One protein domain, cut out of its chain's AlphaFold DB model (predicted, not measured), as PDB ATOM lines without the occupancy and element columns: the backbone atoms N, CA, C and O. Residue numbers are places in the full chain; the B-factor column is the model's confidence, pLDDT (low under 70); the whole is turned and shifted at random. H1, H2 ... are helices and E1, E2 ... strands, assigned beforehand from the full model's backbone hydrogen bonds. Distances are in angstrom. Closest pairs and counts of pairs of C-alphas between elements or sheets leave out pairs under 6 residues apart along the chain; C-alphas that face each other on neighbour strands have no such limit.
ATOM      1  N   LEU A  89    -166.712 156.055 186.459       68.75
ATOM      2  CA  LEU A  89    -167.019 157.438 186.102       68.75
ATOM      3  C   LEU A  89    -166.147 158.431 186.887       68.75
ATOM      4  O   LEU A  89    -165.717 159.445 186.334       68.75
ATOM      5  N   LYS A  90    -165.810 158.142 188.153       68.94
ATOM      6  CA  LYS A  90    -164.814 158.934 188.888       68.94
ATOM      7  C   LYS A  90    -163.429 158.875 188.269       68.94
ATOM      8  O   LYS A  90    -162.719 159.855 188.448       68.94
ATOM      9  N   LEU A  91    -163.038 157.819 187.549       67.88
ATOM     10  CA  LEU A  91    -161.761 157.822 186.826       67.88
ATOM     11  C   LEU A  91    -161.767 158.843 185.685       67.88
ATOM     12  O   LEU A  91    -160.744 159.447 185.401       67.88
ATOM     13  N   TRP A  92    -162.917 159.140 185.082       63.78
ATOM     14  CA  TRP A  92    -162.977 160.091 183.969       63.78
ATOM     15  C   TRP A  92    -162.624 161.512 184.402       63.78
ATOM     16  O   TRP A  92    -161.971 162.240 183.663       63.78
ATOM     17  N   GLY A  93    -163.029 161.919 185.609       56.34
ATOM     18  CA  GLY A  93    -162.776 163.264 186.127       56.34
ATOM     19  C   GLY A  93    -161.283 163.619 186.160       56.34
ATOM     20  O   GLY A  93    -160.891 164.571 185.484       56.34
ATOM     21  N   PRO A  94    -160.447 162.872 186.900       56.59
ATOM     22  CA  PRO A  94    -159.014 163.086 186.917       56.59
ATOM     23  C   PRO A  94    -158.367 162.754 185.570       56.59
ATOM     24  O   PRO A  94    -157.500 163.492 185.155       56.59
ATOM     25  N   TRP A  95    -158.821 161.758 184.808       60.06
ATOM     26  CA  TRP A  95    -158.190 161.409 183.526       60.06
ATOM     27  C   TRP A  95    -158.426 162.471 182.432       60.06
ATOM     28  O   TRP A  95    -157.598 162.642 181.541       60.06
ATOM     29  N   LEU A  96    -159.526 163.232 182.518       54.22
ATOM     30  CA  LEU A  96    -159.829 164.355 181.619       54.22
ATOM     31  C   LEU A  96    -159.281 165.703 182.115       54.22
ATOM     32  O   LEU A  96    -159.112 166.623 181.314       54.22
ATOM     33  N   ARG A  97    -159.065 165.868 183.428       51.09
ATOM     34  CA  ARG A  97    -158.745 167.175 184.048       51.09
ATOM     35  C   ARG A  97    -157.370 167.243 184.700       51.09
ATOM     36  O   ARG A  97    -156.850 168.340 184.891       51.09
ATOM     37  N   GLU A  98    -156.794 166.107 185.052       50.62
ATOM     38  CA  GLU A  98    -155.541 165.979 185.784       50.62
ATOM     39  C   GLU A  98    -154.558 165.160 184.948       50.62
ATOM     40  O   GLU A  98    -154.816 164.021 184.583       50.62
ATOM     41  N   GLN A  99    -153.385 165.725 184.665       53.66
ATOM     42  CA  GLN A  99    -152.364 164.992 183.911       53.66
ATOM     43  C   GLN A  99    -151.869 163.746 184.659       53.66
ATOM     44  O   GLN A  99    -151.453 162.794 184.010       53.66
ATOM     45  N   LYS A 100    -151.887 163.753 186.007       63.41
ATOM     46  CA  LYS A 100    -151.385 162.652 186.851       63.41
ATOM     47  C   LYS A 100    -152.142 162.503 188.184       63.41
ATOM     48  O   LYS A 100    -151.659 162.989 189.209       63.41
ATOM     49  N   PRO A 101    -153.309 161.835 188.220       61.91
ATOM     50  CA  PRO A 101    -153.994 161.472 189.462       61.91
ATOM     51  C   PRO A 101    -153.094 160.654 190.397       61.91
ATOM     52  O   PRO A 101    -152.564 159.609 190.019       61.91
ATOM     53  N   ALA A 102    -152.920 161.127 191.632       65.88
ATOM     54  CA  ALA A 102    -151.992 160.539 192.604       65.88
ATOM     55  C   ALA A 102    -152.634 159.508 193.555       65.88
ATOM     56  O   ALA A 102    -151.932 158.860 194.325       65.88
ATOM     57  N   THR A 103    -153.963 159.376 193.556       67.88
ATOM     58  CA  THR A 103    -154.709 158.715 194.644       67.88
ATOM     59  C   THR A 103    -155.224 157.312 194.321       67.88
ATOM     60  O   THR A 103    -155.794 156.673 195.200       67.88
ATOM     61  N   LEU A 104    -155.042 156.820 193.092       70.25
ATOM     62  CA  LEU A 104    -155.694 155.592 192.600       70.25
ATOM     63  C   LEU A 104    -154.720 154.504 192.121       70.25
ATOM     64  O   LEU A 104    -155.139 153.419 191.715       70.25
ATOM     65  N   GLY A 105    -153.418 154.781 192.148       80.75
ATOM     66  CA  GLY A 105    -152.437 153.932 191.494       80.75
ATOM     67  C   GLY A 105    -151.034 154.518 191.493       80.75
ATOM     68  O   GLY A 105    -150.731 155.452 192.236       80.75
ATOM     69  N   GLN A 106    -150.179 153.946 190.656       88.69
ATOM     70  CA  GLN A 106    -148.771 154.312 190.536       88.69
ATOM     71  C   GLN A 106    -148.437 154.738 189.114       88.69
ATOM     72  O   GLN A 106    -148.924 154.152 188.151       88.69
ATOM     73  N   TRP A 107    -147.573 155.741 189.004       87.88
ATOM     74  CA  TRP A 107    -147.024 156.196 187.736       87.88
ATOM     75  C   TRP A 107    -145.663 155.562 187.488       87.88
ATOM     76  O   TRP A 107    -144.810 155.549 188.377       87.88
ATOM     77  N   ASP A 108    -145.451 155.109 186.262       90.38
ATOM     78  CA  ASP A 108    -144.151 154.720 185.741       90.38
ATOM     79  C   ASP A 108    -143.992 155.192 184.289       90.38
ATOM     80  O   ASP A 108    -144.937 155.687 183.677       90.38
ATOM     81  N   THR A 109    -142.782 155.090 183.744       89.12
ATOM     82  CA  THR A 109    -142.491 155.485 182.362       89.12
ATOM     83  C   THR A 109    -141.937 154.277 181.622       89.12
ATOM     84  O   THR A 109    -140.971 153.649 182.066       89.12
ATOM     85  N   LEU A 110    -142.568 153.940 180.502       84.88
ATOM     86  CA  LEU A 110    -142.150 152.856 179.626       84.88
ATOM     87  C   LEU A 110    -140.816 153.191 178.931       84.88
ATOM     88  O   LEU A 110    -140.444 154.363 178.829       84.88
ATOM     89  N   PRO A 111    -140.076 152.188 178.417       87.31
ATOM     90  CA  PRO A 111    -138.781 152.415 177.767       87.31
ATOM     91  C   PRO A 111    -138.816 153.364 176.560       87.31
ATOM     92  O   PRO A 111    -137.793 153.953 176.217       87.31
ATOM     93  N   ASP A 112    -139.972 153.506 175.915       83.00
ATOM     94  CA  ASP A 112    -140.208 154.409 174.784       83.00
ATOM     95  C   ASP A 112    -140.537 155.856 175.210       83.00
ATOM     96  O   ASP A 112    -140.731 156.719 174.356       83.00
ATOM     97  N   GLY A 113    -140.570 156.135 176.518       82.88
ATOM     98  CA  GLY A 113    -140.904 157.438 177.088       82.88
ATOM     99  C   GLY A 113    -142.397 157.653 177.346       82.88
ATOM    100  O   GLY A 113    -142.769 158.721 177.832       82.88
ATOM    101  N   THR A 114    -143.248 156.667 177.056       82.88
ATOM    102  CA  THR A 114    -144.689 156.741 177.319       82.88
ATOM    103  C   THR A 114    -144.962 156.635 178.819       82.88
ATOM    104  O   THR A 114    -144.552 155.671 179.468       82.88
ATOM    105  N   ASP A 115    -145.688 157.600 179.383       84.12
ATOM    106  CA  ASP A 115    -146.165 157.498 180.761       84.12
ATOM    107  C   ASP A 115    -147.206 156.375 180.884       84.12
ATOM    108  O   ASP A 115    -148.057 156.196 180.010       84.12
ATOM    109  N   ARG A 116    -147.153 155.623 181.985       87.38
ATOM    110  CA  ARG A 116    -148.094 154.555 182.313       87.38
ATOM    111  C   ARG A 116    -148.625 154.731 183.726       87.38
ATOM    112  O   ARG A 116    -147.871 154.984 184.662       87.38
ATOM    113  N   PHE A 117    -149.930 154.550 183.878       87.00
ATOM    114  CA  PHE A 117    -150.598 154.513 185.166       87.00
ATOM    115  C   PHE A 117    -151.083 153.102 185.481       87.00
ATOM    116  O   PHE A 117    -151.875 152.522 184.734       87.00
ATOM    117  N   THR A 118    -150.621 152.557 186.602       89.94
ATOM    118  CA  THR A 118    -151.046 151.255 187.117       89.94
ATOM    119  C   THR A 118    -152.106 151.452 188.193       89.94
ATOM    120  O   THR A 118    -151.801 151.976 189.265       89.94
ATOM    121  N   VAL A 119    -153.336 151.016 187.926       88.25
ATOM    122  CA  VAL A 119    -154.435 151.043 188.900       88.25
ATOM    123  C   VAL A 119    -154.268 149.882 189.875       88.25
ATOM    124  O   VAL A 119    -154.088 148.739 189.458       88.25
ATOM    125  N   LEU A 120    -154.324 150.183 191.174       87.56
ATOM    126  CA  LEU A 120    -154.105 149.203 192.248       87.56
ATOM    127  C   LEU A 120    -155.353 148.933 193.096       87.56
ATOM    128  O   LEU A 120    -155.331 148.071 193.968       87.56
ATOM    129  N   ASP A 121    -156.428 149.689 192.884       88.88
ATOM    130  CA  ASP A 121    -157.657 149.541 193.657       88.88
ATOM    131  C   ASP A 121    -158.429 148.294 193.203       88.88
ATOM    132  O   ASP A 121    -158.866 148.190 192.053       88.88
ATOM    133  N   GLU A 122    -158.591 147.350 194.134       90.81
ATOM    134  CA  GLU A 122    -159.152 146.017 193.898       90.81
ATOM    135  C   GLU A 122    -160.536 146.049 193.254       90.81
ATOM    136  O   GLU A 122    -160.853 145.166 192.466       90.81
ATOM    137  N   ARG A 123    -161.345 147.085 193.500       91.00
ATOM    138  CA  ARG A 123    -162.698 147.172 192.931       91.00
ATOM    139  C   ARG A 123    -162.674 147.238 191.406       91.00
ATOM    140  O   ARG A 123    -163.508 146.623 190.752       91.00
ATOM    141  N   TYR A 124    -161.706 147.956 190.837       89.56
ATOM    142  CA  TYR A 124    -161.539 148.040 189.383       89.56
ATOM    143  C   TYR A 124    -160.943 146.749 188.814       89.56
ATOM    144  O   TYR A 124    -161.292 146.342 187.708       89.56
ATOM    145  N   LEU A 125    -160.072 146.082 189.580       92.81
ATOM    146  CA  LEU A 125    -159.494 144.791 189.200       92.81
ATOM    147  C   LEU A 125    -160.561 143.688 189.187       92.81
ATOM    148  O   LEU A 125    -160.611 142.901 188.247       92.81
ATOM    149  N   GLU A 126    -161.447 143.654 190.182       92.62
ATOM    150  CA  GLU A 126    -162.575 142.720 190.255       92.62
ATOM    151  C   GLU A 126    -163.568 142.935 189.110       92.62
ATOM    152  O   GLU A 126    -164.022 141.967 188.491       92.62
ATOM    153  N   ASP A 127    -163.872 144.194 188.788       92.06
ATOM    154  CA  ASP A 127    -164.728 144.528 187.653       92.06
ATOM    155  C   ASP A 127    -164.140 143.996 186.345       92.06
ATOM    156  O   ASP A 127    -164.860 143.353 185.579       92.06
ATOM    157  N   LEU A 128    -162.832 144.178 186.125       91.81
ATOM    158  CA  LEU A 128    -162.128 143.621 184.971       91.81
ATOM    159  C   LEU A 128    -162.130 142.097 184.965       91.81
ATOM    160  O   LEU A 128    -162.515 141.490 183.968       91.81
ATOM    161  N   ALA A 129    -161.793 141.474 186.092       92.56
ATOM    162  CA  ALA A 129    -161.786 140.025 186.236       92.56
ATOM    163  C   ALA A 129    -163.156 139.391 185.937       92.56
ATOM    164  O   ALA A 129    -163.228 138.244 185.490       92.56
ATOM    165  N   SER A 130    -164.245 140.130 186.169       90.69
ATOM    166  CA  SER A 130    -165.614 139.685 185.896       90.69
ATOM    167  C   SER A 130    -166.038 139.817 184.426       90.69
ATOM    168  O   SER A 130    -167.082 139.279 184.045       90.69
ATOM    169  N   ARG A 131    -165.263 140.510 183.577       88.62
ATOM    170  CA  ARG A 131    -165.694 140.807 182.206       88.62
ATOM    171  C   ARG A 131    -165.621 139.595 181.271       88.62
ATOM    172  O   ARG A 131    -164.703 138.780 181.394       88.62
ATOM    173  N   PRO A 132    -166.529 139.497 180.277       88.75
ATOM    174  CA  PRO A 132    -166.494 138.461 179.247       88.75
ATOM    175  C   PRO A 132    -165.134 138.331 178.561       88.75
ATOM    176  O   PRO A 132    -164.624 137.225 178.463       88.75
ATOM    177  N   HIS A 133    -164.490 139.442 178.200       87.19
ATOM    178  CA  HIS A 133    -163.207 139.421 177.485       87.19
ATOM    179  C   HIS A 133    -162.069 138.785 178.292       87.19
ATOM    180  O   HIS A 133    -161.219 138.098 177.734       87.19
ATOM    181  N   THR A 134    -162.073 138.927 179.619       91.44
ATOM    182  CA  THR A 134    -161.116 138.229 180.490       91.44
ATOM    183  C   THR A 134    -161.411 136.731 180.567       91.44
ATOM    184  O   THR A 134    -160.484 135.916 180.578       91.44
ATOM    185  N   HIS A 135    -162.688 136.342 180.590       92.56
ATOM    186  CA  HIS A 135    -163.077 134.932 180.545       92.56
ATOM    187  C   HIS A 135    -162.700 134.301 179.199       92.56
ATOM    188  O   HIS A 135    -162.122 133.219 179.181       92.56
ATOM    189  N   GLU A 136    -162.953 135.002 178.094       92.12
ATOM    190  CA  GLU A 136    -162.556 134.613 176.738       92.12
ATOM    191  C   GLU A 136    -161.031 134.468 176.628       92.12
ATOM    192  O   GLU A 136    -160.555 133.444 176.146       92.12
ATOM    193  N   ALA A 137    -160.258 135.425 177.154       94.75
ATOM    194  CA  ALA A 137    -158.796 135.341 177.196       94.75
ATOM    195  C   ALA A 137    -158.303 134.142 178.025       94.75
ATOM    196  O   ALA A 137    -157.368 133.456 177.626       94.75
ATOM    197  N   THR A 138    -158.955 133.851 179.155       95.69
ATOM    198  CA  THR A 138    -158.632 132.677 179.986       95.69
ATOM    199  C   THR A 138    -158.937 131.371 179.250       95.69
ATOM    200  O   THR A 138    -158.143 130.436 179.289       95.69
ATOM    201  N   GLN A 139    -160.071 131.294 178.553       95.06
ATOM    202  CA  GLN A 139    -160.426 130.119 177.753       95.06
ATOM    203  C   GLN A 139    -159.449 129.920 176.595       95.06
ATOM    204  O   GLN A 139    -158.957 128.812 176.404       95.06
ATOM    205  N   ALA A 140    -159.126 130.988 175.864       95.00
ATOM    206  CA  ALA A 140    -158.122 130.957 174.808       95.00
ATOM    207  C   ALA A 140    -156.756 130.506 175.345       95.00
ATOM    208  O   ALA A 140    -156.080 129.716 174.692       95.00
ATOM    209  N   PHE A 141    -156.390 130.932 176.560       97.19
ATOM    210  CA  PHE A 141    -155.131 130.539 177.187       97.19
ATOM    211  C   PHE A 141    -155.079 129.026 177.395       97.19
ATOM    212  O   PHE A 141    -154.102 128.406 177.005       97.19
ATOM    213  N   PHE A 142    -156.136 128.414 177.933       95.81
ATOM    214  CA  PHE A 142    -156.169 126.961 178.124       95.81
ATOM    215  C   PHE A 142    -156.345 126.166 176.826       95.81
ATOM    216  O   PHE A 142    -155.949 125.007 176.772       95.81
ATOM    217  N   LEU A 143    -156.924 126.756 175.778       95.19
ATOM    218  CA  LEU A 143    -156.953 126.134 174.451       95.19
ATOM    219  C   LEU A 143    -155.555 126.072 173.827       95.19
ATOM    220  O   LEU A 143    -155.215 125.068 173.205       95.19
ATOM    221  N   GLU A 144    -154.757 127.127 173.995       96.19
ATOM    222  CA  GLU A 144    -153.372 127.173 173.517       96.19
ATOM    223  C   GLU A 144    -152.420 126.373 174.417       96.19
ATOM    224  O   GLU A 144    -151.538 125.673 173.920       96.19
ATOM    225  N   HIS A 145    -152.666 126.400 175.730       95.44
ATOM    226  CA  HIS A 145    -151.891 125.717 176.765       95.44
ATOM    227  C   HIS A 145    -152.776 124.753 177.582       95.44
ATOM    228  O   HIS A 145    -153.091 125.041 178.740       95.44
ATOM    229  N   PRO A 146    -153.174 123.585 177.032       92.62
ATOM    230  CA  PRO A 146    -154.001 122.608 177.757       92.62
ATOM    231  C   PRO A 146    -153.336 122.035 179.016       92.62
ATOM    232  O   PRO A 146    -154.016 121.587 179.936       92.62
ATOM    233  N   SER A 147    -152.001 122.067 179.056       92.25
ATOM    234  CA  SER A 147    -151.164 121.627 180.176       92.25
ATOM    235  C   SER A 147    -150.209 122.758 180.574       92.25
ATOM    236  O   SER A 147    -149.004 122.645 180.321       92.25
ATOM    237  N   PRO A 148    -150.729 123.862 181.138       94.38
ATOM    238  CA  PRO A 148    -149.955 125.080 181.319       94.38
ATOM    239  C   PRO A 148    -148.751 124.843 182.231       94.38
ATOM    240  O   PRO A 148    -148.800 124.047 183.170       94.38
ATOM    241  N   GLN A 149    -147.674 125.557 181.960       95.25
ATOM    242  CA  GLN A 149    -146.441 125.572 182.728       95.25
ATOM    243  C   GLN A 149    -146.152 126.986 183.234       95.25
ATOM    244  O   GLN A 149    -146.559 127.967 182.603       95.25
ATOM    245  N   PRO A 150    -145.430 127.128 184.359       96.62
ATOM    246  CA  PRO A 150    -144.931 128.427 184.788       96.62
ATOM    247  C   PRO A 150    -144.144 129.109 183.658       96.62
ATOM    248  O   PRO A 150    -143.176 128.549 183.144       96.62
ATOM    249  N   GLY A 151    -144.551 130.322 183.293       95.94
ATOM    250  CA  GLY A 151    -143.970 131.097 182.197       95.94
ATOM    251  C   GLY A 151    -144.754 131.058 180.885       95.94
ATOM    252  O   GLY A 151    -144.444 131.865 180.011       95.94
ATOM    253  N   ASP A 152    -145.773 130.202 180.747       97.62
ATOM    254  CA  ASP A 152    -146.664 130.230 179.581       97.62
ATOM    255  C   ASP A 152    -147.472 131.529 179.553       97.62
ATOM    256  O   ASP A 152    -147.947 132.016 180.585       97.62
ATOM    257  N   VAL A 153    -147.633 132.096 178.356       97.81
ATOM    258  CA  VAL A 153    -148.260 133.404 178.144       97.81
ATOM    259  C   VAL A 153    -149.206 133.351 176.951       97.81
ATOM    260  O   VAL A 153    -148.856 132.819 175.902       97.81
ATOM    261  N   LEU A 154    -150.358 134.005 177.089       97.69
ATOM    262  CA  LEU A 154    -151.224 134.401 175.979       97.69
ATOM    263  C   LEU A 154    -151.515 135.901 176.075       97.69
ATOM    264  O   LEU A 154    -151.739 136.422 177.166       97.69
ATOM    265  N   ALA A 155    -151.574 136.591 174.939       95.25
ATOM    266  CA  ALA A 155    -152.176 137.916 174.842       95.25
ATOM    267  C   ALA A 155    -153.421 137.865 173.945       95.25
ATOM    268  O   ALA A 155    -153.347 137.419 172.804       95.25
ATOM    269  N   ALA A 156    -154.551 138.349 174.457       90.31
ATOM    270  CA  ALA A 156    -155.802 138.489 173.718       90.31
ATOM    271  C   ALA A 156    -156.206 139.966 173.671       90.31
ATOM    272  O   ALA A 156    -156.148 140.663 174.685       90.31
ATOM    273  N   SER A 157    -156.629 140.448 172.505       86.56
ATOM    274  CA  SER A 157    -157.015 141.848 172.317       86.56
ATOM    275  C   SER A 157    -158.524 141.977 172.168       86.56
ATOM    276  O   SER A 157    -159.146 141.276 171.374       86.56
ATOM    277  N   PHE A 158    -159.097 142.916 172.912       83.00
ATOM    278  CA  PHE A 158    -160.454 143.401 172.730       83.00
ATOM    279  C   PHE A 158    -160.425 144.684 171.896       83.00
ATOM    280  O   PHE A 158    -159.623 145.585 172.156       83.00
ATOM    281  N   SER A 159    -161.331 144.778 170.922       76.31
ATOM    282  CA  SER A 159    -161.516 145.977 170.108       76.31
ATOM    283  C   SER A 159    -162.834 146.651 170.466       76.31
ATOM    284  O   SER A 159    -163.904 146.062 170.305       76.31
ATOM    285  N   PHE A 160    -162.758 147.900 170.910       70.19
ATOM    286  CA  PHE A 160    -163.925 148.753 171.092       70.19
ATOM    287  C   PHE A 160    -164.337 149.320 169.727       70.19
ATOM    288  O   PHE A 160    -163.508 149.925 169.051       70.19
ATOM    289  N   THR A 161    -165.583 149.108 169.290       57.97
ATOM    290  CA  THR A 161    -166.068 149.588 167.980       57.97
ATOM    291  C   THR A 161    -167.206 150.603 168.123       57.97
ATOM    292  O   THR A 161    -168.085 150.476 168.980       57.97
ATOM    293  N   GLY A 162    -167.184 151.639 167.276       52.66
ATOM    294  CA  GLY A 162    -168.060 152.816 167.365       52.66
ATOM    295  C   GLY A 162    -169.538 152.537 167.076       52.66
ATOM    296  O   GLY A 162    -170.398 152.973 167.836       52.66
ATOM    297  N   GLU A 163    -169.869 151.735 166.061       43.19
ATOM    298  CA  GLU A 163    -171.269 151.398 165.727       43.19
ATOM    299  C   GLU A 163    -171.874 150.341 166.682       43.19
ATOM    300  O   GLU A 163    -173.086 150.289 166.895       43.19
ATOM    301  N   GLY A 164    -171.030 149.547 167.355       47.34
ATOM    302  CA  GLY A 164    -171.442 148.586 168.386       47.34
ATOM    303  C   GLY A 164    -171.861 149.241 169.704       47.34
ATOM    304  O   GLY A 164    -172.663 148.667 170.452       47.34
ATOM    305  N   SER A 165    -171.375 150.460 169.957       48.97
ATOM    306  CA  SER A 165    -171.714 151.233 171.149       48.97
ATOM    307  C   SER A 165    -173.212 151.502 171.234       48.97
ATOM    308  O   SER A 165    -173.779 151.277 172.288       48.97
ATOM    309  N   ALA A 166    -173.887 151.774 170.116       44.00
ATOM    310  CA  ALA A 166    -175.334 151.991 169.991       44.00
ATOM    311  C   ALA A 166    -176.245 150.870 170.539       44.00
ATOM    312  O   ALA A 166    -177.450 151.063 170.701       44.00
ATOM    313  N   THR A 167    -175.707 149.666 170.758       54.69
ATOM    314  CA  THR A 167    -176.504 148.451 171.005       54.69
ATOM    315  C   THR A 167    -176.662 148.076 172.480       54.69
ATOM    316  O   THR A 167    -177.240 147.029 172.776       54.69
ATOM    317  N   GLY A 168    -176.153 148.882 173.417       59.22
ATOM    318  CA  GLY A 168    -176.243 148.560 174.848       59.22
ATOM    319  C   GLY A 168    -175.218 147.537 175.343       59.22
ATOM    320  O   GLY A 168    -175.315 147.070 176.475       59.22
ATOM    321  N   ARG A 169    -174.254 147.149 174.499       64.44
ATOM    322  CA  ARG A 169    -173.299 146.063 174.793       64.44
ATOM    323  C   ARG A 169    -172.138 146.472 175.696       64.44
ATOM    324  O   ARG A 169    -171.565 145.605 176.346       64.44
ATOM    325  N   TYR A 170    -171.794 147.756 175.731       70.94
ATOM    326  CA  TYR A 170    -170.648 148.266 176.482       70.94
ATOM    327  C   TYR A 170    -171.084 148.903 177.805       70.94
ATOM    328  O   TYR A 170    -172.107 149.590 177.876       70.94
ATOM    329  N   SER A 171    -170.318 148.650 178.862       74.44
ATOM    330  CA  SER A 171    -170.481 149.263 180.182       74.44
ATOM    331  C   SER A 171    -169.506 150.426 180.363       74.44
ATOM    332  O   SER A 171    -168.686 150.712 179.483       74.44
ATOM    333  N   ALA A 172    -169.554 151.072 181.530       73.81
ATOM    334  CA  ALA A 172    -168.601 152.118 181.890       73.81
ATOM    335  C   ALA A 172    -167.129 151.662 181.757       73.81
ATOM    336  O   ALA A 172    -166.270 152.490 181.458       73.81
ATOM    337  N   VAL A 173    -166.841 150.362 181.920       81.56
ATOM    338  CA  VAL A 173    -165.492 149.785 181.768       81.56
ATOM    339  C   VAL A 173    -165.008 149.868 180.324       81.56
ATOM    340  O   VAL A 173    -163.953 150.442 180.063       81.56
ATOM    341  N   GLU A 174    -165.770 149.315 179.376       79.25
ATOM    342  CA  GLU A 174    -165.372 149.282 177.964       79.25
ATOM    343  C   GLU A 174    -165.337 150.691 177.368       79.25
ATOM    344  O   GLU A 174    -164.434 151.014 176.600       79.25
ATOM    345  N   TRP A 175    -166.263 151.557 177.783       73.31
ATOM    346  CA  TRP A 175    -166.248 152.969 177.411       73.31
ATOM    347  C   TRP A 175    -165.010 153.715 177.921       73.31
ATOM    348  O   TRP A 175    -164.493 154.593 177.229       73.31
ATOM    349  N   PHE A 176    -164.535 153.382 179.123       75.19
ATOM    350  CA  PHE A 176    -163.364 154.022 179.710       75.19
ATOM    351  C   PHE A 176    -162.045 153.506 179.128       75.19
ATOM    352  O   PHE A 176    -161.176 154.300 178.771       75.19
ATOM    353  N   LEU A 177    -161.877 152.184 179.047       77.75
ATOM    354  CA  LEU A 177    -160.628 151.573 178.586       77.75
ATOM    355  C   LEU A 177    -160.472 151.596 177.070       77.75
ATOM    356  O   LEU A 177    -159.337 151.579 176.584       77.75
ATOM    357  N   GLY A 178    -161.588 151.609 176.338       76.50
ATOM    358  CA  GLY A 178    -161.602 151.383 174.901       76.50
ATOM    359  C   GLY A 178    -161.019 150.017 174.537       76.50
ATOM    360  O   GLY A 178    -161.091 149.049 175.309       76.50
ATOM    361  N   SER A 179    -160.422 149.940 173.349       78.75
ATOM    362  CA  SER A 179    -159.637 148.773 172.941       78.75
ATOM    363  C   SER A 179    -158.474 148.531 173.903       78.75
ATOM    364  O   SER A 179    -157.721 149.452 174.228       78.75
ATOM    365  N   HIS A 180    -158.297 147.284 174.326       85.81
ATOM    366  CA  HIS A 180    -157.272 146.899 175.294       85.81
ATOM    367  C   HIS A 180    -156.799 145.465 175.060       85.81
ATOM    368  O   HIS A 180    -157.467 144.659 174.412       85.81
ATOM    369  N   THR A 181    -155.640 145.136 175.615       91.19
ATOM    370  CA  THR A 181    -155.063 143.793 175.569       91.19
ATOM    371  C   THR A 181    -155.066 143.193 176.964       91.19
ATOM    372  O   THR A 181    -154.581 143.813 177.908       91.19
ATOM    373  N   THR A 182    -155.581 141.973 177.079       95.62
ATOM    374  CA  THR A 182    -155.470 141.129 178.270       95.62
ATOM    375  C   THR A 182    -154.361 140.114 178.042       95.62
ATOM    376  O   THR A 182    -154.471 139.239 177.182       95.62
ATOM    377  N   LYS A 183    -153.288 140.217 178.818       97.69
ATOM    378  CA  LYS A 183    -152.228 139.220 178.894       97.69
ATOM    379  C   LYS A 183    -152.505 138.289 180.070       97.69
ATOM    380  O   LYS A 183    -152.717 138.754 181.185       97.69
ATOM    381  N   VAL A 184    -152.475 136.989 179.816       98.19
ATOM    382  CA  VAL A 184    -152.600 135.926 180.818       98.19
ATOM    383  C   VAL A 184    -151.253 135.224 180.907       98.19
ATOM    384  O   VAL A 184    -150.714 134.806 179.885       98.19
ATOM    385  N   THR A 185    -150.696 135.127 182.109       98.38
ATOM    386  CA  THR A 185    -149.413 134.469 182.379       98.38
ATOM    387  C   THR A 185    -149.609 133.401 183.440       98.38
ATOM    388  O   THR A 185    -150.111 133.697 184.521       98.38
ATOM    389  N   CYS A 186    -149.192 132.168 183.175       97.62
ATOM    390  CA  CYS A 186    -149.144 131.146 184.212       97.62
ATOM    391  C   CYS A 186    -147.930 131.380 185.117       97.62
ATOM    392  O   CYS A 186    -146.788 131.381 184.660       97.62
ATOM    393  N   VAL A 187    -148.172 131.601 186.410       97.56
ATOM    394  CA  VAL A 187    -147.124 131.864 187.411       97.56
ATOM    395  C   VAL A 187    -146.721 130.579 188.125       97.56
ATOM    396  O   VAL A 187    -145.544 130.357 188.404       97.56
ATOM    397  N   SER A 188    -147.692 129.723 188.429       96.50
ATOM    398  CA  SER A 188    -147.459 128.434 189.071       96.50
ATOM    399  C   SER A 188    -148.574 127.452 188.739       96.50
ATOM    400  O   SER A 188    -149.693 127.856 188.423       96.50
ATOM    401  N   VAL A 189    -148.274 126.159 188.845       94.75
ATOM    402  CA  VAL A 189    -149.265 125.083 188.760       94.75
ATOM    403  C   VAL A 189    -149.044 124.136 189.923       94.75
ATOM    404  O   VAL A 189    -147.944 123.615 190.110       94.75
ATOM    405  N   ASP A 190    -150.092 123.925 190.705       93.12
ATOM    406  CA  ASP A 190    -150.156 122.864 191.691       93.12
ATOM    407  C   ASP A 190    -150.651 121.588 190.999       93.12
ATOM    408  O   ASP A 190    -151.812 121.474 190.606       93.12
ATOM    409  N   LEU A 191    -149.740 120.633 190.822       86.19
ATOM    410  CA  LEU A 191    -150.021 119.365 190.155       86.19
ATOM    411  C   LEU A 191    -150.831 118.398 191.028       86.19
ATOM    412  O   LEU A 191    -151.425 117.466 190.488       86.19
ATOM    413  N   GLU A 192    -150.856 118.590 192.350       87.38
ATOM    414  CA  GLU A 192    -151.647 117.746 193.252       87.38
ATOM    415  C   GLU A 192    -153.128 118.110 193.176       87.38
ATOM    416  O   GLU A 192    -153.988 117.229 193.144       87.38
ATOM    417  N   THR A 193    -153.428 119.410 193.123       89.38
ATOM    418  CA  THR A 193    -154.805 119.921 193.084       89.38
ATOM    419  C   THR A 193    -155.303 120.234 191.673       89.38
ATOM    420  O   THR A 193    -156.505 120.396 191.477       89.38
ATOM    421  N   GLY A 194    -154.408 120.302 190.681       87.69
ATOM    422  CA  GLY A 194    -154.746 120.710 189.316       87.69
ATOM    423  C   GLY A 194    -155.095 122.197 189.202       87.69
ATOM    424  O   GLY A 194    -155.818 122.593 188.288       87.69
ATOM    425  N   VAL A 195    -154.618 123.024 190.138       94.12
ATOM    426  CA  VAL A 195    -154.903 124.462 190.195       94.12
ATOM    427  C   VAL A 195    -153.715 125.251 189.653       94.12
ATOM    428  O   VAL A 195    -152.596 125.143 190.154       94.12
ATOM    429  N   ALA A 196    -153.960 126.096 188.656       95.38
ATOM    430  CA  ALA A 196    -152.988 127.058 188.152       95.38
ATOM    431  C   ALA A 196    -153.190 128.427 188.812       95.38
ATOM    432  O   ALA A 196    -154.318 128.892 188.981       95.38
ATOM    433  N   THR A 197    -152.097 129.106 189.154       97.81
ATOM    434  CA  THR A 197    -152.118 130.534 189.491       97.81
ATOM    435  C   THR A 197    -151.796 131.323 188.235       97.81
ATOM    436  O   THR A 197    -150.683 131.240 187.713       97.81
ATOM    437  N   LEU A 198    -152.767 132.096 187.762       97.88
ATOM    438  CA  LEU A 198    -152.634 132.949 186.590       97.88
ATOM    439  C   LEU A 198    -152.499 134.410 187.028       97.88
ATOM    440  O   LEU A 198    -153.273 134.891 187.856       97.88
ATOM    441  N   GLU A 199    -151.523 135.113 186.466       98.31
ATOM    442  CA  GLU A 199    -151.435 136.570 186.493       98.31
ATOM    443  C   GLU A 199    -152.111 137.134 185.248       98.31
ATOM    444  O   GLU A 199    -151.898 136.669 184.127       98.31
ATOM    445  N   TYR A 200    -152.917 138.159 185.462       97.62
ATOM    446  CA  TYR A 200    -153.608 138.894 184.428       97.62
ATOM    447  C   TYR A 200    -153.055 140.305 184.387       97.62
ATOM    448  O   TYR A 200    -152.970 140.974 185.414       97.62
ATOM    449  N   GLU A 201    -152.728 140.767 183.189       96.75
ATOM    450  CA  GLU A 201    -152.359 142.146 182.922       96.75
ATOM    451  C   GLU A 201    -153.265 142.700 181.822       96.75
ATOM    452  O   GLU A 201    -153.182 142.281 180.668       96.75
ATOM    453  N   VAL A 202    -154.119 143.662 182.166       94.50
ATOM    454  CA  VAL A 202    -154.891 144.429 181.184       94.50
ATOM    455  C   VAL A 202    -154.166 145.732 180.906       94.50
ATOM    456  O   VAL A 202    -153.878 146.502 181.824       94.50
ATOM    457  N   THR A 203    -153.884 145.981 179.630       90.44
ATOM    458  CA  THR A 203    -153.238 147.206 179.160       90.44
ATOM    459  C   THR A 203    -154.078 147.902 178.107       90.44
ATOM    460  O   THR A 203    -154.544 147.284 177.152       90.44
ATOM    461  N   SER A 204    -154.236 149.211 178.271       85.31
ATOM    462  CA  SER A 204    -154.756 150.100 177.233       85.31
ATOM    463  C   SER A 204    -153.660 151.104 176.900       85.31
ATOM    464  O   SER A 204    -153.065 151.703 177.798       85.31
ATOM    465  N   LEU A 205    -153.318 151.221 175.619       73.75
ATOM    466  CA  LEU A 205    -152.303 152.166 175.161       73.75
ATOM    467  C   LEU A 205    -152.852 153.595 175.192       73.75
ATOM    468  O   LEU A 205    -154.073 153.768 175.120       73.75
ATOM    469  N   PRO A 206    -151.970 154.614 175.259       65.12
ATOM    470  CA  PRO A 206    -152.403 155.989 175.112       65.12
ATOM    471  C   PRO A 206    -153.233 156.116 173.846       65.12
ATOM    472  O   PRO A 206    -152.810 155.718 172.756       65.12
ATOM    473  N   GLN A 207    -154.415 156.685 173.994       61.03
ATOM    474  CA  GLN A 207    -155.227 157.060 172.854       61.03
ATOM    475  C   GLN A 207    -154.991 158.546 172.613       61.03
ATOM    476  O   GLN A 207    -154.714 159.300 173.542       61.03
ATOM    477  N   ALA A 208    -154.965 158.966 171.351       42.28
ATOM    478  CA  ALA A 208    -154.396 160.255 170.969       42.28
ATOM    479  C   ALA A 208    -155.038 161.460 171.709       42.28
ATOM    480  O   ALA A 208    -156.080 161.949 171.300       42.28
ATOM    481  N   THR A 209    -154.340 161.916 172.757       39.53
ATOM    482  CA  THR A 209    -154.316 163.202 173.490       39.53
ATOM    483  C   THR A 209    -155.621 163.981 173.766       39.53
ATOM    484  O   THR A 209    -156.346 164.351 172.845       39.53
ATOM    485  N   PRO A 210    -155.765 164.553 174.979       36.72
ATOM    486  CA  PRO A 210    -156.603 165.734 175.232       36.72
ATOM    487  C   PRO A 210    -156.207 166.986 174.421       36.72
ATOM    488  O   PRO A 210    -157.020 167.883 174.228       36.72
ATOM    489  N   ALA A 211    -154.982 167.072 173.886       32.56
ATOM    490  CA  ALA A 211    -154.614 168.093 172.892       32.56
ATOM    491  C   ALA A 211    -155.338 167.881 171.548       32.56
ATOM    492  O   ALA A 211    -155.689 168.846 170.869       32.56
ATOM    493  N   ARG A 212    -155.646 166.622 171.219       35.25
ATOM    494  CA  ARG A 212    -156.632 166.275 170.209       35.25
ATOM    495  C   ARG A 212    -158.042 166.487 170.722       35.25
ATOM    496  O   ARG A 212    -158.821 166.853 169.891       35.25
ATOM    497  N   ALA A 213    -158.380 166.413 172.010       33.91
ATOM    498  CA  ALA A 213    -159.691 166.872 172.503       33.91
ATOM    499  C   ALA A 213    -159.878 168.405 172.433       33.91
ATOM    500  O   ALA A 213    -160.983 168.846 172.172       33.91
ATOM    501  N   ARG A 214    -158.817 169.220 172.560       33.53
ATOM    502  CA  ARG A 214    -158.850 170.683 172.320       33.53
ATOM    503  C   ARG A 214    -158.852 171.056 170.831       33.53
ATOM    504  O   ARG A 214    -159.371 172.097 170.457       33.53
ATOM    505  N   ALA A 215    -158.297 170.209 169.960       31.66
ATOM    506  CA  ALA A 215    -158.440 170.342 168.503       31.66
ATOM    507  C   ALA A 215    -159.722 169.658 167.961       31.66
ATOM    508  O   ALA A 215    -160.289 170.090 166.962       31.66
ATOM    509  N   ALA A 216    -160.214 168.637 168.662       37.28
ATOM    510  CA  ALA A 216    -161.449 167.886 168.452       37.28
ATOM    511  C   ALA A 216    -162.601 168.441 169.293       37.28
ATOM    512  O   ALA A 216    -163.704 167.921 169.240       37.28
ATOM    513  N   GLU A 217    -162.450 169.591 169.939       38.22
ATOM    514  CA  GLU A 217    -163.595 170.414 170.344       38.22
ATOM    515  C   GLU A 217    -164.433 170.821 169.102       38.22
ATOM    516  O   GLU A 217    -165.613 171.148 169.222       38.22
ATOM    517  N   ALA A 218    -163.868 170.666 167.892       37.62
ATOM    518  CA  ALA A 218    -164.561 170.670 166.600       37.62
ATOM    519  C   ALA A 218    -164.775 169.271 165.947       37.62
ATOM    520  O   ALA A 218    -165.425 169.188 164.903       37.62
ATOM    521  N   GLU A 219    -164.253 168.178 166.522       37.31
ATOM    522  CA  GLU A 219    -164.202 166.811 165.942       37.31
ATOM    523  C   GLU A 219    -164.529 165.671 166.937       37.31
ATOM    524  O   GLU A 219    -164.272 164.506 166.651       37.31
ATOM    525  N   LEU A 220    -165.132 165.973 168.090       41.06
ATOM    526  CA  LEU A 220    -165.477 164.991 169.121       41.06
ATOM    527  C   LEU A 220    -166.524 163.999 168.613       41.06
ATOM    528  O   LEU A 220    -166.435 162.823 168.929       41.06
ATOM    529  N   ALA A 221    -167.465 164.424 167.765       39.19
ATOM    530  CA  ALA A 221    -168.461 163.512 167.198       39.19
ATOM    531  C   ALA A 221    -167.895 162.401 166.308       39.19
ATOM    532  O   ALA A 221    -168.290 161.265 166.527       39.19
ATOM    533  N   PRO A 222    -166.950 162.641 165.379       38.72
ATOM    534  CA  PRO A 222    -166.260 161.553 164.694       38.72
ATOM    535  C   PRO A 222    -165.690 160.485 165.637       38.72
ATOM    536  O   PRO A 222    -165.635 159.324 165.271       38.72
ATOM    537  N   MET A 223    -165.300 160.822 166.868       38.53
ATOM    538  CA  MET A 223    -164.744 159.845 167.817       38.53
ATOM    539  C   MET A 223    -165.796 158.884 168.387       38.53
ATOM    540  O   MET A 223    -165.467 157.769 168.775       38.53
ATOM    541  N   PHE A 224    -167.058 159.309 168.432       40.34
ATOM    542  CA  PHE A 224    -168.173 158.484 168.897       40.34
ATOM    543  C   PHE A 224    -168.850 157.709 167.753       40.34
ATOM    544  O   PHE A 224    -169.800 156.973 168.003       40.34
ATOM    545  N   VAL A 225    -168.442 157.960 166.496       39.31
ATOM    546  CA  VAL A 225    -169.286 157.681 165.317       39.31
ATOM    547  C   VAL A 225    -168.510 157.368 164.038       39.31
ATOM    548  O   VAL A 225    -169.093 157.099 162.990       39.31
ATOM    549  N   ALA A 226    -167.186 157.403 164.072       33.38
ATOM    550  CA  ALA A 226    -166.414 157.007 162.916       33.38
ATOM    551  C   ALA A 226    -166.634 155.521 162.632       33.38
ATOM    552  O   ALA A 226    -166.499 154.662 163.504       33.38
ATOM    553  N   ASP A 227    -166.966 155.282 161.368       35.78
ATOM    554  CA  ASP A 227    -166.938 153.996 160.692       35.78
ATOM    555  C   ASP A 227    -165.570 153.321 160.908       35.78
ATOM    556  O   ASP A 227    -164.538 154.010 160.972       35.78
ATOM    557  N   ASP A 228    -165.567 151.987 160.990       35.78
ATOM    558  CA  ASP A 228    -164.461 151.105 161.414       35.78
ATOM    559  C   ASP A 228    -163.125 151.361 160.675       35.78
ATOM    560  O   ASP A 228    -162.061 150.921 161.104       35.78
ATOM    561  N   ALA A 229    -163.156 152.091 159.558       33.78
ATOM    562  CA  ALA A 229    -161.995 152.450 158.750       33.78
ATOM    563  C   ALA A 229    -161.241 153.722 159.200       33.78
ATOM    564  O   ALA A 229    -160.114 153.934 158.748       33.78
ATOM    565  N   HIS A 230    -161.832 154.591 160.035       34.94
ATOM    566  CA  HIS A 230    -161.268 155.922 160.345       34.94
ATOM    567  C   HIS A 230    -160.763 156.094 161.779       34.94
ATOM    568  O   HIS A 230    -159.848 156.891 162.009       34.94
ATOM    569  N   LEU A 231    -161.298 155.338 162.738       37.59
ATOM    570  CA  LEU A 231    -160.650 155.170 164.032       37.59
ATOM    571  C   LEU A 231    -159.768 153.940 163.899       37.59
ATOM    572  O   LEU A 231    -160.262 152.835 163.713       37.59
ATOM    573  N   GLY A 232    -158.451 154.131 163.951       35.09
ATOM    574  CA  GLY A 232    -157.533 153.000 164.067       35.09
ATOM    575  C   GLY A 232    -157.901 152.099 165.264       35.09
ATOM    576  O   GLY A 232    -158.778 152.453 166.050       35.09
ATOM    577  N   PRO A 233    -157.200 150.973 165.473       39.03
ATOM    578  CA  PRO A 233    -157.542 149.917 166.448       39.03
ATOM    579  C   PRO A 233    -157.582 150.339 167.940       39.03
ATOM    580  O   PRO A 233    -157.650 149.494 168.830       39.03
ATOM    581  N   HIS A 234    -157.553 151.636 168.236       43.28
ATOM    582  CA  HIS A 234    -157.437 152.268 169.543       43.28
ATOM    583  C   HIS A 234    -158.596 153.246 169.808       43.28
ATOM    584  O   HIS A 234    -158.358 154.361 170.262       43.28
ATOM    585  N   ALA A 235    -159.838 152.885 169.472       41.12
ATOM    586  CA  ALA A 235    -161.003 153.718 169.775       41.12
ATOM    587  C   ALA A 235    -161.385 153.616 171.268       41.12
ATOM    588  O   ALA A 235    -161.376 152.533 171.856       41.12
ATOM    589  N   GLY A 236    -161.696 154.754 171.884       44.50
ATOM    590  CA  GLY A 236    -162.007 154.930 173.305       44.50
ATOM    591  C   GLY A 236    -161.819 156.399 173.702       44.50
ATOM    592  O   GLY A 236    -161.274 157.201 172.942       44.50
ATOM    593  N   LEU A 237    -162.283 156.796 174.887       48.38
ATOM    594  CA  LEU A 237    -162.159 158.186 175.366       48.38
ATOM    595  C   LEU A 237    -160.799 158.480 176.008       48.38
ATOM    596  O   LEU A 237    -160.700 159.336 176.881       48.38
ATOM    597  N   GLY A 238    -159.782 157.718 175.596       50.50
ATOM    598  CA  GLY A 238    -158.572 157.464 176.359       50.50
ATOM    599  C   GLY A 238    -157.703 158.682 176.671       50.50
ATOM    600  O   GLY A 238    -157.982 159.833 176.337       50.50
ATOM    601  N   CYS A 239    -156.609 158.386 177.359       56.38
ATOM    602  CA  CYS A 239    -155.700 159.376 177.925       56.38
ATOM    603  C   CYS A 239    -154.381 159.396 177.169       56.38
ATOM    604  O   CYS A 239    -154.082 158.488 176.396       56.38
ATOM    605  N   ASP A 240    -153.567 160.418 177.415       65.94
ATOM    606  CA  ASP A 240    -152.224 160.556 176.847       65.94
ATOM    607  C   ASP A 240    -151.171 159.655 177.515       65.94
ATOM    608  O   ASP A 240    -149.987 159.746 177.202       65.94
ATOM    609  N   PHE A 241    -151.608 158.737 178.375       73.88
ATOM    610  CA  PHE A 241    -150.789 157.745 179.056       73.88
ATOM    611  C   PHE A 241    -151.390 156.344 178.925       73.88
ATOM    612  O   PHE A 241    -152.602 156.166 178.766       73.88
ATOM    613  N   ALA A 242    -150.527 155.336 179.012       83.25
ATOM    614  CA  ALA A 242    -150.924 153.940 179.042       83.25
ATOM    615  C   ALA A 242    -151.597 153.621 180.380       83.25
ATOM    616  O   ALA A 242    -151.191 154.113 181.431       83.25
ATOM    617  N   GLN A 243    -152.587 152.745 180.368       86.56
ATOM    618  CA  GLN A 243    -153.231 152.247 181.577       86.56
ATOM    619  C   GLN A 243    -152.868 150.783 181.778       86.56
ATOM    620  O   GLN A 243    -152.803 150.024 180.808       86.56
ATOM    621  N   ARG A 244    -152.646 150.383 183.030       92.00
ATOM    622  CA  ARG A 244    -152.299 149.013 183.409       92.00
ATOM    623  C   ARG A 244    -153.096 148.569 184.628       92.00
ATOM    624  O   ARG A 244    -153.216 149.309 185.600       92.00
ATOM    625  N   TYR A 245    -153.578 147.337 184.582       93.75
ATOM    626  CA  TYR A 245    -154.293 146.670 185.665       93.75
ATOM    627  C   TYR A 245    -153.685 145.287 185.818       93.75
ATOM    628  O   TYR A 245    -153.591 144.565 184.826       93.75
ATOM    629  N   VAL A 246    -153.244 144.929 187.024       95.81
ATOM    630  CA  VAL A 246    -152.591 143.640 187.277       95.81
ATOM    631  C   VAL A 246    -153.226 142.966 188.477       95.81
ATOM    632  O   VAL A 246    -153.363 143.586 189.530       95.81
ATOM    633  N   TRP A 247    -153.597 141.700 188.327       96.69
ATOM    634  CA  TRP A 247    -154.074 140.871 189.431       96.69
ATOM    635  C   TRP A 247    -153.699 139.409 189.208       96.69
ATOM    636  O   TRP A 247    -153.324 139.004 188.110       96.69
ATOM    637  N   THR A 248    -153.819 138.597 190.254       96.69
ATOM    638  CA  THR A 248    -153.620 137.147 190.172       96.69
ATOM    639  C   THR A 248    -154.889 136.412 190.569       96.69
ATOM    640  O   THR A 248    -155.706 136.921 191.340       96.69
ATOM    641  N   ARG A 249    -155.084 135.211 190.024       95.88
ATOM    642  CA  ARG A 249    -156.215 134.346 190.365       95.88
ATOM    643  C   ARG A 249    -155.815 132.881 190.271       95.88
ATOM    644  O   ARG A 249    -155.098 132.482 189.359       95.88
ATOM    645  N   GLN A 250    -156.331 132.080 191.194       95.50
ATOM    646  CA  GLN A 250    -156.281 130.626 191.102       95.50
ATOM    647  C   GLN A 250    -157.436 130.114 190.240       95.50
ATOM    648  O   GLN A 250    -158.589 130.511 190.437       95.50
ATOM    649  N   VAL A 251    -157.119 129.256 189.277       93.31
ATOM    650  CA  VAL A 251    -158.070 128.700 188.314       93.31
ATOM    651  C   VAL A 251    -157.792 127.208 188.157       93.31
ATOM    652  O   VAL A 251    -156.643 126.798 188.008       93.31
ATOM    653  N   GLU A 252    -158.839 126.389 188.204       92.88
ATOM    654  CA  GLU A 252    -158.727 124.956 187.919       92.88
ATOM    655  C   GLU A 252    -158.353 124.745 186.446       92.88
ATOM    656  O   GLU A 252    -158.963 125.344 185.554       92.88
ATOM    657  N   VAL A 253    -157.357 123.895 186.183       88.12
ATOM    658  CA  VAL A 253    -156.957 123.548 184.816       88.12
ATOM    659  C   VAL A 253    -158.053 122.671 184.193       88.12
ATOM    660  O   VAL A 253    -158.382 121.621 184.755       88.12
TER     661      VAL A 253
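What this domain is: This is residues 89 to 253 of the 261 residues of an uncharacterized protein of Corallococcus sp. H22C18031201 (UniProt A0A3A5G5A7). A long, twisted sheet of six strands curls round helix H3, with H2 crossing the same face; the E4-E5 hairpin makes one end of the long axis, and the small helices H6 and H7 lie toward the other. Residues 214 to 219 stick out there. The printed part has 165 residues with seven named helices and six named strands, in the order H1 E1 E2 H2 H3 E3 H4 H5 E4 E5 H6 H7 E6; the mixed sheet runs E1 E2 E6 E5 E4 E3. The class is mixed, helices and strands; the whole is compact, with a radius of gyration of the C-alphas of 17.2 A, yet elongated, spanning 60 by 34 by 29 A.

Where its parts are: Find C-alpha 89 at (-167.019, 157.438, 186.102), where H1 begins and runs to 97. E1, residues 105 to 109, and E2, 115 to 119, come next, then H2, 122 to 129, and H3, 132 to 144, 18.2 A long. E3 takes 153 to 158, H4 162 to 165 and H5 172 to 177. E4, 180 to 190, is 30.0 A long and E5, 195 to 204, 28.7 A. H6 is 210 to 218 and H7 220 to 225. E6, 242 to 252, is 31.3 A long and ends at C-alpha 252, (-158.727, 124.956, 187.919).

How they stand to each other: Begin with E4 and E5, an antiparallel hairpin: N 183 and O 201 are 2.8 A apart. E6 is antiparallel to E5, with N 198 and O 249 at 2.9 A. E2 is parallel to its neighbour E6, with N 119 and O 244 at 2.9 A, and forms a hairpin with edge strand E1, N 106 to O 118 at 2.9 A. The other edge strand, E3, is antiparallel to E4, with N 156 and O 182 at 2.9 A. H3 is on the sheet; C-alphas 137 and 156, its closest to E3, are 5.6 A apart. H2, on the same face, runs across the strands at 72 degrees to E6 on the local plane. H5 only grazes the sheet with residues 174 to 177; H1 is close to H5 but not clearly touching, C-alphas 89 and 172 being closest at 7.0 A. H4 and H7 touch, C-alphas 162 and 225 being closest at 5.4 A. H6 and H7 are close but not clearly touching, closest at C-alphas 213 and 220, 7.0 A. Every O i to N i+4 pair is within hydrogen-bond range in H2, H3 and H5; H1 has 3 of 5, H6 4 of 5, H7 1 of 2, and H4 is too short for one.

The domain as a whole: Look at C-alphas 192 and 218, the two farthest apart, at 60.6 A. The printed part has no cut, and the link from H7 to E6 is long, 16 residues. The model's pLDDT is under 70 at residues 89 to 103, 161 to 169 and 206 to 240.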